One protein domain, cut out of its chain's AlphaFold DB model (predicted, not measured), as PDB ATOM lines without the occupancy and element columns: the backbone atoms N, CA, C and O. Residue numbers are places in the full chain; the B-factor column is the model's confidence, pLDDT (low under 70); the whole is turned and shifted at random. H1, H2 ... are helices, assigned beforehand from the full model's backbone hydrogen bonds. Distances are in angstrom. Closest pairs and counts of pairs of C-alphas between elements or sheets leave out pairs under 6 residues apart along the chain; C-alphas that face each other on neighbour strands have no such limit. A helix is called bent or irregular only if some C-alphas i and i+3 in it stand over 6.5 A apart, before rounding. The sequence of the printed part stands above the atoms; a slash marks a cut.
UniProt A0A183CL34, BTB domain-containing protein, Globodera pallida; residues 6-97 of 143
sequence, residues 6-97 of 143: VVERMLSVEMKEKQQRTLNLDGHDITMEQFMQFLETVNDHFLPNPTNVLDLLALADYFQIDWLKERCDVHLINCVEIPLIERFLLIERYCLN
ATOM      1  N   VAL A   6     -37.841 -46.681   2.480       92.56
ATOM      2  CA  VAL A   6     -37.309 -47.834   1.738       92.56
ATOM      3  C   VAL A   6     -36.032 -48.340   2.393       92.56
ATOM      4  O   VAL A   6     -35.950 -49.521   2.727       92.56
ATOM      5  N   VAL A   7     -35.067 -47.450   2.644       91.44
ATOM      6  CA  VAL A   7     -33.803 -47.816   3.300       91.44
ATOM      7  C   VAL A   7     -34.047 -48.295   4.731       91.44
ATOM      8  O   VAL A   7     -33.482 -49.307   5.143       91.44
ATOM      9  N   GLU A   8     -34.927 -47.632   5.487       92.50
ATOM     10  CA  GLU A   8     -35.309 -48.094   6.828       92.50
ATOM     11  C   GLU A   8     -35.869 -49.519   6.785       92.50
ATOM     12  O   GLU A   8     -35.437 -50.391   7.546       92.50
ATOM     13  N   ARG A   9     -36.796 -49.789   5.861       91.81
ATOM     14  CA  ARG A   9     -37.374 -51.121   5.713       91.81
ATOM     15  C   ARG A   9     -36.305 -52.141   5.324       91.81
ATOM     16  O   ARG A   9     -36.190 -53.142   6.026       91.81
ATOM     17  N   MET A  10     -35.480 -51.857   4.314       90.62
ATOM     18  CA  MET A  10     -34.372 -52.722   3.876       90.62
ATOM     19  C   MET A  10     -33.430 -53.116   5.023       90.62
ATOM     20  O   MET A  10     -32.963 -54.252   5.067       90.62
ATOM     21  N   LEU A  11     -33.166 -52.204   5.964       89.75
ATOM     22  CA  LEU A  11     -32.260 -52.442   7.092       89.75
ATOM     23  C   LEU A  11     -32.950 -53.015   8.339       89.75
ATOM     24  O   LEU A  11     -32.287 -53.586   9.209       89.75
ATOM     25  N   SER A  12     -34.270 -52.873   8.455       89.19
ATOM     26  CA  SER A  12     -35.033 -53.365   9.609       89.19
ATOM     27  C   SER A  12     -35.353 -54.862   9.508       89.19
ATOM     28  O   SER A  12     -35.234 -55.582  10.504       89.19
ATOM     29  N   VAL A  13     -35.669 -55.365   8.312       90.12
ATOM     30  CA  VAL A  13     -36.061 -56.767   8.078       90.12
ATOM     31  C   VAL A  13     -34.897 -57.639   7.590       90.12
ATOM     32  O   VAL A  13     -33.870 -57.130   7.159       90.12
ATOM     33  N   GLU A  14     -35.028 -58.966   7.681       89.31
ATOM     34  CA  GLU A  14     -34.034 -59.958   7.212       89.31
ATOM     35  C   GLU A  14     -33.950 -59.999   5.671       89.31
ATOM     36  O   GLU A  14     -34.346 -60.966   5.023       89.31
ATOM     37  N   MET A  15     -33.463 -58.911   5.076       87.31
ATOM     38  CA  MET A  15     -33.164 -58.795   3.650       87.31
ATOM     39  C   MET A  15     -31.661 -58.941   3.389       87.31
ATOM     40  O   MET A  15     -30.832 -58.766   4.289       87.31
ATOM     41  N   LYS A  16     -31.294 -59.253   2.139       88.56
ATOM     42  CA  LYS A  16     -29.889 -59.429   1.735       88.56
ATOM     43  C   LYS A  16     -29.074 -58.165   1.997       88.56
ATOM     44  O   LYS A  16     -27.948 -58.259   2.474       88.56
ATOM     45  N   GLU A  17     -29.669 -57.001   1.772       89.50
ATOM     46  CA  GLU A  17     -29.076 -55.680   1.967       89.50
ATOM     47  C   GLU A  17     -28.657 -55.466   3.429       89.50
ATOM     48  O   GLU A  17     -27.561 -54.973   3.693       89.50
ATOM     49  N   LYS A  18     -29.473 -55.912   4.396       90.44
ATOM     50  CA  LYS A  18     -29.138 -55.863   5.829       90.44
ATOM     51  C   LYS A  18     -27.961 -56.776   6.171       90.44
ATOM     52  O   LYS A  18     -27.067 -56.375   6.916       90.44
ATOM     53  N   GLN A  19     -27.968 -57.998   5.638       89.31
ATOM     54  CA  GLN A  19     -26.935 -59.000   5.915       89.31
ATOM     55  C   GLN A  19     -25.588 -58.611   5.292       89.31
ATOM     56  O   GLN A  19     -24.547 -58.740   5.934       89.31
ATOM     57  N   GLN A  20     -25.610 -58.103   4.061       91.19
ATOM     58  CA  GLN A  20     -24.416 -57.735   3.299       91.19
ATOM     59  C   GLN A  20     -23.934 -56.313   3.596       91.19
ATOM     60  O   GLN A  20     -22.776 -55.999   3.336       91.19
ATOM     61  N   ARG A  21     -24.798 -55.458   4.163       87.50
ATOM     62  CA  ARG A  21     -24.561 -54.015   4.351       87.50
ATOM     63  C   ARG A  21     -24.205 -53.294   3.048       87.50
ATOM     64  O   ARG A  21     -23.462 -52.316   3.053       87.50
ATOM     65  N   THR A  22     -24.743 -53.783   1.939       86.62
ATOM     66  CA  THR A  22     -24.531 -53.245   0.597       86.62
ATOM     67  C   THR A  22     -25.865 -53.162  -0.121       86.62
ATOM     68  O   THR A  22     -26.662 -54.096  -0.049       86.62
ATOM     69  N   LEU A  23     -26.081 -52.064  -0.838       85.00
ATOM     70  CA  LEU A  23     -27.211 -51.882  -1.738       85.00
ATOM     71  C   LEU A  23     -26.678 -51.899  -3.168       85.00
ATOM     72  O   LEU A  23     -25.770 -51.130  -3.483       85.00
ATOM     73  N   ASN A  24     -27.227 -52.769  -4.015       84.38
ATOM     74  CA  ASN A  24     -26.903 -52.757  -5.434       84.38
ATOM     75  C   ASN A  24     -27.842 -51.788  -6.173       84.38
ATOM     76  O   ASN A  24     -29.059 -51.857  -5.998       84.38
ATOM     77  N   LEU A  25     -27.267 -50.892  -6.972       81.81
ATOM     78  CA  LEU A  25     -27.987 -49.932  -7.812       81.81
ATOM     79  C   LEU A  25     -28.072 -50.378  -9.283       81.81
ATOM     80  O   LEU A  25     -28.740 -49.715 -10.080       81.81
ATOM     81  N   ASP A  26     -27.442 -51.501  -9.643       78.56
ATOM     82  CA  ASP A  26     -27.486 -52.086 -10.983       78.56
ATOM     83  C   ASP A  26     -28.942 -52.252 -11.456       78.56
ATOM     84  O   ASP A  26     -29.806 -52.736 -10.722       78.56
ATOM     85  N   GLY A  27     -29.221 -51.846 -12.698       71.56
ATOM     86  CA  GLY A  27     -30.545 -51.966 -13.323       71.56
ATOM     87  C   GLY A  27     -31.441 -50.724 -13.250       71.56
ATOM     88  O   GLY A  27     -32.563 -50.783 -13.743       71.56
ATOM     89  N   HIS A  28     -30.962 -49.613 -12.683       70.12
ATOM     90  CA  HIS A  28     -31.724 -48.356 -12.610       70.12
ATOM     91  C   HIS A  28     -31.265 -47.288 -13.616       70.12
ATOM     92  O   HIS A  28     -31.799 -46.185 -13.605       70.12
ATOM     93  N   ASP A  29     -30.281 -47.601 -14.470       81.19
ATOM     94  CA  ASP A  29     -29.620 -46.647 -15.376       81.19
ATOM     95  C   ASP A  29     -29.080 -45.392 -14.650       81.19
ATOM     96  O   ASP A  29     -29.013 -44.305 -15.219       81.19
ATOM     97  N   ILE A  30     -28.674 -45.549 -13.382       83.88
ATOM     98  CA  ILE A  30     -28.147 -44.474 -12.531       83.88
ATOM     99  C   ILE A  30     -26.630 -44.575 -12.474       83.88
ATOM    100  O   ILE A  30     -26.063 -45.605 -12.105       83.88
ATOM    101  N   THR A  31     -25.960 -43.482 -12.809       89.69
ATOM    102  CA  THR A  31     -24.510 -43.364 -12.679       89.69
ATOM    103  C   THR A  31     -24.109 -43.092 -11.229       89.69
ATOM    104  O   THR A  31     -24.860 -42.516 -10.439       89.69
ATOM    105  N   MET A  32     -22.876 -43.452 -10.872       89.25
ATOM    106  CA  MET A  32     -22.338 -43.158  -9.539       89.25
ATOM    107  C   MET A  32     -22.341 -41.651  -9.233       89.25
ATOM    108  O   MET A  32     -22.581 -41.257  -8.097       89.25
ATOM    109  N   GLU A  33     -22.110 -40.804 -10.239       91.25
ATOM    110  CA  GLU A  33     -22.138 -39.346 -10.088       91.25
ATOM    111  C   GLU A  33     -23.529 -38.841  -9.692       91.25
ATOM    112  O   GLU A  33     -23.662 -38.108  -8.712       91.25
ATOM    113  N   GLN A  34     -24.573 -39.303 -10.383       91.94
ATOM    114  CA  GLN A  34     -25.964 -38.971 -10.057       91.94
ATOM    115  C   GLN A  34     -26.331 -39.423  -8.641       91.94
ATOM    116  O   GLN A  34     -26.969 -38.687  -7.887       91.94
ATOM    117  N   PHE A  35     -25.882 -40.618  -8.247       92.69
ATOM    118  CA  PHE A  35     -26.121 -41.121  -6.900       92.69
ATOM    119  C   PHE A  35     -25.383 -40.306  -5.825       92.69
ATOM    120  O   PHE A  35     -25.955 -40.025  -4.773       92.69
ATOM    121  N   MET A  36     -24.145 -39.868  -6.085       91.88
ATOM    122  CA  MET A  36     -23.414 -38.983  -5.169       91.88
ATOM    123  C   MET A  36     -24.115 -37.631  -5.008       91.88
ATOM    124  O   MET A  36     -24.346 -37.209  -3.877       91.88
ATOM    125  N   GLN A  37     -24.555 -37.005  -6.104       91.75
ATOM    126  CA  GLN A  37     -25.317 -35.749  -6.047       91.75
ATOM    127  C   GLN A  37     -26.631 -35.897  -5.268       91.75
ATOM    128  O   GLN A  37     -27.042 -34.994  -4.536       91.75
ATOM    129  N   PHE A  38     -27.300 -37.043  -5.395       94.38
ATOM    130  CA  PHE A  38     -28.481 -37.362  -4.600       94.38
ATOM    131  C   PHE A  38     -28.167 -37.456  -3.105       94.38
ATOM    132  O   PHE A  38     -28.881 -36.855  -2.301       94.38
ATOM    133  N   LEU A  39     -27.090 -38.144  -2.717       92.94
ATOM    134  CA  LEU A  39     -26.672 -38.228  -1.314       92.94
ATOM    135  C   LEU A  39     -26.305 -36.855  -0.738       92.94
ATOM    136  O   LEU A  39     -26.708 -36.537   0.380       92.94
ATOM    137  N   GLU A  40     -25.592 -36.027  -1.500       92.06
ATOM    138  CA  GLU A  40     -25.292 -34.639  -1.124       92.06
ATOM    139  C   GLU A  40     -26.581 -33.831  -0.943       92.06
ATOM    140  O   GLU A  40     -26.772 -33.168   0.072       92.06
ATOM    141  N   THR A  41     -27.526 -33.947  -1.877       92.31
ATOM    142  CA  THR A  41     -28.832 -33.276  -1.798       92.31
ATOM    143  C   THR A  41     -29.620 -33.697  -0.561       92.31
ATOM    144  O   THR A  41     -30.268 -32.874   0.087       92.31
ATOM    145  N   VAL A  42     -29.567 -34.980  -0.217       91.31
ATOM    146  CA  VAL A  42     -30.240 -35.536   0.954       91.31
ATOM    147  C   VAL A  42     -29.616 -35.043   2.263       91.31
ATOM    148  O   VAL A  42     -30.362 -34.738   3.195       91.31
ATOM    149  N   ASN A  43     -28.286 -34.943   2.331       87.62
ATOM    150  CA  ASN A  43     -27.559 -34.548   3.541       87.62
ATOM    151  C   ASN A  43     -27.528 -33.029   3.756       87.62
ATOM    152  O   ASN A  43     -27.806 -32.560   4.857       87.62
ATOM    153  N   ASP A  44     -27.224 -32.270   2.703       83.69
ATOM    154  CA  ASP A  44     -26.968 -30.825   2.765       83.69
ATOM    155  C   ASP A  44     -28.137 -29.990   2.219       83.69
ATOM    156  O   ASP A  44     -28.076 -28.761   2.160       83.69
ATOM    157  N   HIS A  45     -29.239 -30.647   1.839       77.69
ATOM    158  CA  HIS A  45     -30.474 -30.016   1.371       77.69
ATOM    159  C   HIS A  45     -30.300 -29.092   0.158       77.69
ATOM    160  O   HIS A  45     -31.045 -28.113   0.025       77.69
ATOM    161  N   PHE A  46     -29.377 -29.424  -0.751       82.88
ATOM    162  CA  PHE A  46     -29.240 -28.723  -2.026       82.88
ATOM    163  C   PHE A  46     -30.563 -28.686  -2.807       82.88
ATOM    164  O   PHE A  46     -31.457 -29.524  -2.643       82.88
ATOM    165  N   LEU A  47     -30.714 -27.656  -3.636       86.31
ATOM    166  CA  LEU A  47     -31.909 -27.481  -4.453       86.31
ATOM    167  C   LEU A  47     -31.736 -28.182  -5.805       86.31
ATOM    168  O   LEU A  47     -30.648 -28.106  -6.385       86.31
ATOM    169  N   PRO A  48     -32.804 -28.806  -6.338       92.81
ATOM    170  CA  PRO A  48     -32.811 -29.271  -7.715       92.81
ATOM    171  C   PRO A  48     -32.485 -28.130  -8.681       92.81
ATOM    172  O   PRO A  48     -32.862 -26.974  -8.458       92.81
ATOM    173  N   ASN A  49     -31.798 -28.473  -9.760       93.12
ATOM    174  CA  ASN A  49     -31.443 -27.576 -10.847       93.12
ATOM    175  C   ASN A  49     -31.710 -28.262 -12.202       93.12
ATOM    176  O   ASN A  49     -31.949 -29.473 -12.246       93.12
ATOM    177  N   PRO A  50     -31.638 -27.522 -13.320       94.31
ATOM    178  CA  PRO A  50     -31.970 -28.077 -14.628       94.31
ATOM    179  C   PRO A  50     -31.133 -29.286 -15.059       94.31
ATOM    180  O   PRO A  50     -31.601 -30.082 -15.866       94.31
ATOM    181  N   THR A  51     -29.909 -29.441 -14.541       93.50
ATOM    182  CA  THR A  51     -29.012 -30.533 -14.939       93.50
ATOM    183  C   THR A  51     -29.204 -31.802 -14.117       93.50
ATOM    184  O   THR A  51     -28.787 -32.855 -14.575       93.50
ATOM    185  N   ASN A  52     -29.806 -31.724 -12.924       93.56
ATOM    186  CA  ASN A  52     -29.933 -32.874 -12.019       93.56
ATOM    187  C   ASN A  52     -31.374 -33.212 -11.603       93.56
ATOM    188  O   ASN A  52     -31.603 -34.270 -11.023       93.56
ATOM    189  N   VAL A  53     -32.359 -32.351 -11.887       96.06
ATOM    190  CA  VAL A  53     -33.735 -32.516 -11.382       96.06
ATOM    191  C   VAL A  53     -34.380 -33.838 -11.805       96.06
ATOM    192  O   VAL A  53     -35.139 -34.413 -11.029       96.06
ATOM    193  N   LEU A  54     -34.078 -34.348 -13.002       95.62
ATOM    194  CA  LEU A  54     -34.639 -35.613 -13.484       95.62
ATOM    195  C   LEU A  54     -34.060 -36.821 -12.740       95.62
ATOM    196  O   LEU A  54     -34.810 -37.719 -12.356       95.62
ATOM    197  N   ASP A  55     -32.755 -36.802 -12.477       94.44
ATOM    198  CA  ASP A  55     -32.060 -37.872 -11.761       94.44
ATOM    199  C   ASP A  55     -32.452 -37.881 -10.282       94.44
ATOM    200  O   ASP A  55     -32.781 -38.926  -9.719       94.44
ATOM    201  N   LEU A  56     -32.509 -36.693  -9.670       95.75
ATOM    202  CA  LEU A  56     -33.005 -36.518  -8.308       95.75
ATOM    203  C   LEU A  56     -34.457 -36.972  -8.178       95.75
ATOM    204  O   LEU A  56     -34.794 -37.610  -7.185       95.75
ATOM    205  N   LEU A  57     -35.310 -36.685  -9.166       96.50
ATOM    206  CA  LEU A  57     -36.699 -37.130  -9.157       96.50
ATOM    207  C   LEU A  57     -36.803 -38.658  -9.217       96.50
ATOM    208  O   LEU A  57     -37.540 -39.244  -8.423       96.50
ATOM    209  N   ALA A  58     -36.062 -39.302 -10.122       94.69
ATOM    210  CA  ALA A  58     -36.055 -40.757 -10.252       94.69
ATOM    211  C   ALA A  58     -35.573 -41.441  -8.961       94.69
ATOM    212  O   ALA A  58     -36.207 -42.377  -8.473       94.69
ATOM    213  N   LEU A  59     -34.494 -40.928  -8.363       94.69
ATOM    214  CA  LEU A  59     -33.951 -41.428  -7.098       94.69
ATOM    215  C   LEU A  59     -34.888 -41.167  -5.915       94.69
ATOM    216  O   LEU A  59     -35.078 -42.047  -5.076       94.69
ATOM    217  N   ALA A  60     -35.499 -39.985  -5.841       95.38
ATOM    218  CA  ALA A  60     -36.447 -39.646  -4.786       95.38
ATOM    219  C   ALA A  60     -37.702 -40.525  -4.841       95.38
ATOM    220  O   ALA A  60     -38.196 -40.934  -3.794       95.38
ATOM    221  N   ASP A  61     -38.195 -40.843  -6.038       95.44
ATOM    222  CA  ASP A  61     -39.300 -41.782  -6.221       95.44
ATOM    223  C   ASP A  61     -38.912 -43.200  -5.786       95.44
ATOM    224  O   ASP A  61     -39.593 -43.800  -4.953       95.44
ATOM    225  N   TYR A  62     -37.761 -43.692  -6.257       93.25
ATOM    226  CA  TYR A  62     -37.257 -45.024  -5.922       93.25
ATOM    227  C   TYR A  62     -37.056 -45.216  -4.412       93.25
ATOM    228  O   TYR A  62     -37.502 -46.208  -3.833       93.25
ATOM    229  N   PHE A  63     -36.419 -44.246  -3.751       93.75
ATOM    230  CA  PHE A  63     -36.160 -44.284  -2.312       93.75
ATOM    231  C   PHE A  63     -37.319 -43.751  -1.457       93.75
ATOM    232  O   PHE A  63     -37.191 -43.724  -0.228       93.75
ATOM    233  N   GLN A  64     -38.439 -43.354  -2.065       95.38
ATOM    234  CA  GLN A  64     -39.616 -42.783  -1.396       95.38
ATOM    235  C   GLN A  64     -39.263 -41.608  -0.468       95.38
ATOM    236  O   GLN A  64     -39.658 -41.557   0.698       95.38
ATOM    237  N   ILE A  65     -38.468 -40.668  -0.978       95.38
ATOM    238  CA  ILE A  65     -38.090 -39.438  -0.276       95.38
ATOM    239  C   ILE A  65     -39.036 -38.316  -0.712       95.38
ATOM    240  O   ILE A  65     -38.710 -37.496  -1.575       95.38
ATOM    241  N   ASP A  66     -40.220 -38.283  -0.099       94.44
ATOM    242  CA  ASP A  66     -41.326 -37.408  -0.512       94.44
ATOM    243  C   ASP A  66     -40.948 -35.922  -0.553       94.44
ATOM    244  O   ASP A  66     -41.281 -35.228  -1.511       94.44
ATOM    245  N   TRP A  67     -40.188 -35.429   0.433       94.38
ATOM    246  CA  TRP A  67     -39.791 -34.017   0.478       94.38
ATOM    247  C   TRP A  67     -38.893 -33.617  -0.703       94.38
ATOM    248  O   TRP A  67     -38.964 -32.487  -1.186       94.38
ATOM    249  N   LEU A  68     -38.032 -34.525  -1.177       95.69
ATOM    250  CA  LEU A  68     -37.149 -34.255  -2.312       95.69
ATOM    251  C   LEU A  68     -37.930 -34.349  -3.619       95.69
ATOM    252  O   LEU A  68     -37.762 -33.512  -4.508       95.69
ATOM    253  N   LYS A  69     -38.836 -35.324  -3.703       96.56
ATOM    254  CA  LYS A  69     -39.764 -35.476  -4.818       96.56
ATOM    255  C   LYS A  69     -40.639 -34.231  -4.991       96.56
ATOM    256  O   LYS A  69     -40.752 -33.722  -6.101       96.56
ATOM    257  N   GLU A  70     -41.165 -33.680  -3.898       95.81
ATOM    258  CA  GLU A  70     -41.931 -32.428  -3.891       95.81
ATOM    259  C   GLU A  70     -41.089 -31.227  -4.355       95.81
ATOM    260  O   GLU A  70     -41.555 -30.404  -5.144       95.81
ATOM    261  N   ARG A  71     -39.815 -31.136  -3.948       95.50
ATOM    262  CA  ARG A  71     -38.911 -30.084  -4.452       95.50
ATOM    263  C   ARG A  71     -38.653 -30.203  -5.952       95.50
ATOM    264  O   ARG A  71     -38.616 -29.179  -6.634       95.50
ATOM    265  N   CYS A  72     -38.482 -31.421  -6.465       97.31
ATOM    266  CA  CYS A  72     -38.320 -31.655  -7.901       97.31
ATOM    267  C   CYS A  72     -39.594 -31.274  -8.666       97.31
ATOM    268  O   CYS A  72     -39.513 -30.567  -9.668       97.31
ATOM    269  N   ASP A  73     -40.764 -31.668  -8.154       97.25
ATOM    270  CA  ASP A  73     -42.083 -31.314  -8.692       97.25
ATOM    271  C   ASP A  73     -42.233 -29.788  -8.856       97.25
ATOM    272  O   ASP A  73     -42.512 -29.284  -9.946       97.25
ATOM    273  N   VAL A  74     -41.929 -29.026  -7.799       95.62
ATOM    274  CA  VAL A  74     -41.974 -27.555  -7.828       95.62
ATOM    275  C   VAL A  74     -40.946 -26.963  -8.794       95.62
ATOM    276  O   VAL A  74     -41.275 -26.039  -9.541       95.62
ATOM    277  N   HIS A  75     -39.712 -27.478  -8.815       96.25
ATOM    278  CA  HIS A  75     -38.669 -26.986  -9.721       96.25
ATOM    279  C   HIS A  75     -39.076 -27.143 -11.193       96.25
ATOM    280  O   HIS A  75     -38.912 -26.222 -12.000       96.25
ATOM    281  N   LEU A  76     -39.683 -28.283 -11.536       96.94
ATOM    282  CA  LEU A  76     -40.112 -28.586 -12.898       96.94
ATOM    283  C   LEU A  76     -41.163 -27.605 -13.427       96.94
ATOM    284  O   LEU A  76     -41.238 -27.421 -14.636       96.94
ATOM    285  N   ILE A  77     -41.929 -26.905 -12.587       93.88
ATOM    286  CA  ILE A  77     -42.923 -25.919 -13.055       93.88
ATOM    287  C   ILE A  77     -42.275 -24.817 -13.912       93.88
ATOM    288  O   ILE A  77     -42.805 -24.457 -14.966       93.88
ATOM    289  N   ASN A  78     -41.102 -24.325 -13.502       89.25
ATOM    290  CA  ASN A  78     -40.434 -23.186 -14.140       89.25
ATOM    291  C   ASN A  78     -39.128 -23.548 -14.862       89.25
ATOM    292  O   ASN A  78     -38.482 -22.656 -15.404       89.25
ATOM    293  N   CYS A  79     -38.746 -24.827 -14.900       94.88
ATOM    294  CA  CYS A  79     -37.556 -25.277 -15.618       94.88
ATOM    295  C   CYS A  79     -37.782 -25.180 -17.135       94.88
ATOM    296  O   CYS A  79     -38.493 -25.991 -17.728       94.88
ATOM    297  N   VAL A  80     -37.228 -24.139 -17.756       93.38
ATOM    298  CA  VAL A  80     -37.379 -23.858 -19.195       93.38
ATOM    299  C   VAL A  80     -36.435 -24.692 -20.050       93.38
ATOM    300  O   VAL A  80     -36.691 -24.888 -21.234       93.38
ATOM    301  N   GLU A  81     -35.367 -25.191 -19.438       96.69
ATOM    302  CA  GLU A  81     -34.357 -26.048 -20.043       96.69
ATOM    303  C   GLU A  81     -34.932 -27.416 -20.422       96.69
ATOM    304  O   GLU A  81     -34.471 -28.022 -21.385       96.69
ATOM    305  N   ILE A  82     -35.966 -27.876 -19.706       95.75
ATOM    306  CA  ILE A  82     -36.692 -29.105 -20.028       95.75
ATOM    307  C   ILE A  82     -37.962 -28.739 -20.814       95.75
ATOM    308  O   ILE A  82     -38.818 -27.992 -20.308       95.75
ATOM    309  N   PRO A  83     -38.143 -29.267 -22.039       93.62
ATOM    310  CA  PRO A  83     -39.325 -29.005 -22.849       93.62
ATOM    311  C   PRO A  83     -40.631 -29.272 -22.098       93.62
ATOM    312  O   PRO A  83     -40.761 -30.219 -21.324       93.62
ATOM    313  N   LEU A  84     -41.638 -28.428 -22.344       90.88
ATOM    314  CA  LEU A  84     -42.917 -28.494 -21.629       90.88
ATOM    315  C   LEU A  84     -43.595 -29.870 -21.768       90.88
ATOM    316  O   LEU A  84     -44.193 -30.350 -20.810       90.88
ATOM    317  N   ILE A  85     -43.487 -30.505 -22.941       90.88
ATOM    318  CA  ILE A  85     -44.030 -31.849 -23.170       90.88
ATOM    319  C   ILE A  85     -43.313 -32.904 -22.329       90.88
ATOM    320  O   ILE A  85     -43.976 -33.701 -21.678       90.88
ATOM    321  N   GLU A  86     -41.985 -32.864 -22.248       93.44
ATOM    322  CA  GLU A  86     -41.218 -33.810 -21.435       93.44
ATOM    323  C   GLU A  86     -41.601 -33.691 -19.962       93.44
ATOM    324  O   GLU A  86     -41.915 -34.692 -19.325       93.44
ATOM    325  N   ARG A  87     -41.711 -32.460 -19.447       94.44
ATOM    326  CA  ARG A  87     -42.201 -32.211 -18.086       94.44
ATOM    327  C   ARG A  87     -43.613 -32.749 -17.867       94.44
ATOM    328  O   ARG A  87     -43.895 -33.329 -16.824       94.44
ATOM    329  N   PHE A  88     -44.496 -32.584 -18.848       91.50
ATOM    330  CA  PHE A  88     -45.863 -33.091 -18.776       91.50
ATOM    331  C   PHE A  88     -45.911 -34.620 -18.642       91.50
ATOM    332  O   PHE A  88     -46.673 -35.146 -17.831       91.50
ATOM    333  N   LEU A  89     -45.071 -35.338 -19.392       92.31
ATOM    334  CA  LEU A  89     -45.019 -36.804 -19.362       92.31
ATOM    335  C   LEU A  89     -44.523 -37.367 -18.017       92.31
ATOM    336  O   LEU A  89     -44.811 -38.516 -17.687       92.31
ATOM    337  N   LEU A  90     -43.834 -36.562 -17.203       95.25
ATOM    338  CA  LEU A  90     -43.405 -36.955 -15.856       95.25
ATOM    339  C   LEU A  90     -44.560 -36.995 -14.846       95.25
ATOM    340  O   LEU A  90     -44.430 -37.649 -13.811       95.25
ATOM    341  N   ILE A  91     -45.679 -36.313 -15.126       94.06
ATOM    342  CA  ILE A  91     -46.763 -36.104 -14.156       94.06
ATOM    343  C   ILE A  91     -47.351 -37.418 -13.663       94.06
ATOM    344  O   ILE A  91     -47.424 -37.630 -12.457       94.06
ATOM    345  N   GLU A  92     -47.784 -38.291 -14.573       91.06
ATOM    346  CA  GLU A  92     -48.355 -39.581 -14.176       91.06
ATOM    347  C   GLU A  92     -47.278 -40.542 -13.700       91.06
ATOM    348  O   GLU A  92     -47.477 -41.217 -12.694       91.06
ATOM    349  N   ARG A  93     -46.125 -40.561 -14.381       92.56
ATOM    350  CA  ARG A  93     -45.017 -41.465 -14.055       92.56
ATOM    351  C   ARG A  93     -44.571 -41.323 -12.602       92.56
ATOM    352  O   ARG A  93     -44.304 -42.328 -11.959       92.56
ATOM    353  N   TYR A  94     -44.503 -40.091 -12.108       95.69
ATOM    354  CA  TYR A  94     -44.022 -39.786 -10.765       95.69
ATOM    355  C   TYR A  94     -45.103 -39.185  -9.860       95.69
ATOM    356  O   TYR A  94     -44.786 -38.725  -8.770       95.69
ATOM    357  N   CYS A  95     -46.379 -39.177 -10.246       94.50
ATOM    358  CA  CYS A  95     -47.465 -38.578  -9.454       94.50
ATOM    359  C   CYS A  95     -47.182 -37.120  -9.009       94.50
ATOM    360  O   CYS A  95     -47.362 -36.769  -7.840       94.50
ATOM    361  N   LEU A  96     -46.715 -36.270  -9.931       96.19
ATOM    362  CA  LEU A  96     -46.299 -34.883  -9.661       96.19
ATOM    363  C   LEU A  96     -47.505 -33.938  -9.555       96.19
ATOM    364  O   LEU A  96     -47.978 -33.383 -10.550       96.19
ATOM    365  N   ASN A  97     -48.047 -33.780  -8.348       93.81
ATOM    366  CA  ASN A  97     -49.292 -33.046  -8.125       93.81
ATOM    367  C   ASN A  97     -49.158 -31.532  -8.348       93.81
ATOM    368  O   ASN A  97     -50.095 -30.921  -8.868       93.81
TER     369      ASN A  97
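What this domain is: This is residues 6 to 97 of the 143 residues of the protein "BTB domain-containing protein" of Globodera pallida (UniProt A0A183CL34). A helical hairpin, H4 and H5, forms the middle of the model, with H3 set across it on one side and H6 running loosely alongside on the other; H1 and H2 make a small corner at one end of the long axis, joined to the rest by a long link. The printed part has 92 residues with six named helices, H1 to H6 in chain order, and no named strand; the class is all helix. The whole is only just compact, close to loose, with a radius of gyration of the C-alphas of 14.3 A, and its elongated outline spans 44 by 24 by 23 A.

Where its parts are: Start at C-alpha 66 at (-41.326, -37.408, -0.512); from there H5, residues 66 to 78, runs 19.7 A. It is neither bent nor irregular, but only just: C-alphas 75 and 78 are 6.1 A apart. The other helix of 13 residues is H3, residues 32 to 44, 18.0 A long, from C-alpha 32 at (-22.338, -43.158, -9.539). H4, residues 53 to 62, measures 14.1 A. H6, residues 84 to 93, measures 15.2 A and ends at C-alpha 93 at (-45.017, -41.465, -14.055); it is only just irregular, with C-alphas 89 and 92 6.8 A apart. Look earlier for H1, residues 6 to 12, 9.9 A, and H2, residues 16 to 20, 5.9 A.

How they stand to each other: Look first at the hairpin: H5 touches H4 at a shallow tilt of 28 degrees, opposite ways, and the closest C-alphas, of Ala 60 and Lys 69, are 5.3 A apart. H3 touches H4 with residues 34 to 38 alone, about perpendicular at 81 degrees; the closest C-alphas, of Phe 38 and Leu 56, are 5.9 A apart. H3 and H5 are close but not clearly touching, with C-alphas 42 and 68 closest at 7.7 A. H6 and H5 are also close but not clearly touching, at a shallow tilt of 23 degrees, opposite ways; the closest C-alphas, of Leu 76 and Arg 87, are 6.7 A apart. H4 and H6 are near each other. H1 and H2 touch only at the corner, the closest C-alphas, of Leu 11 and Lys 18, being 4.8 A apart. H1 and H4 are apart, but only just, at 8.2 A. In H1, H2, H3 and H4 every O i to N i+4 pair is within hydrogen-bond range; in H5 it is 7 of 9 and in H6 3 of 6.

The domain as a whole: The C-alphas farthest apart, of Glu 14 and Val 80, are 44.9 A apart. The printed part has no cut, and the link from H2 to H3, 11 residues, is long. Its mean pLDDT is 91.4, and no printed residue is under 70.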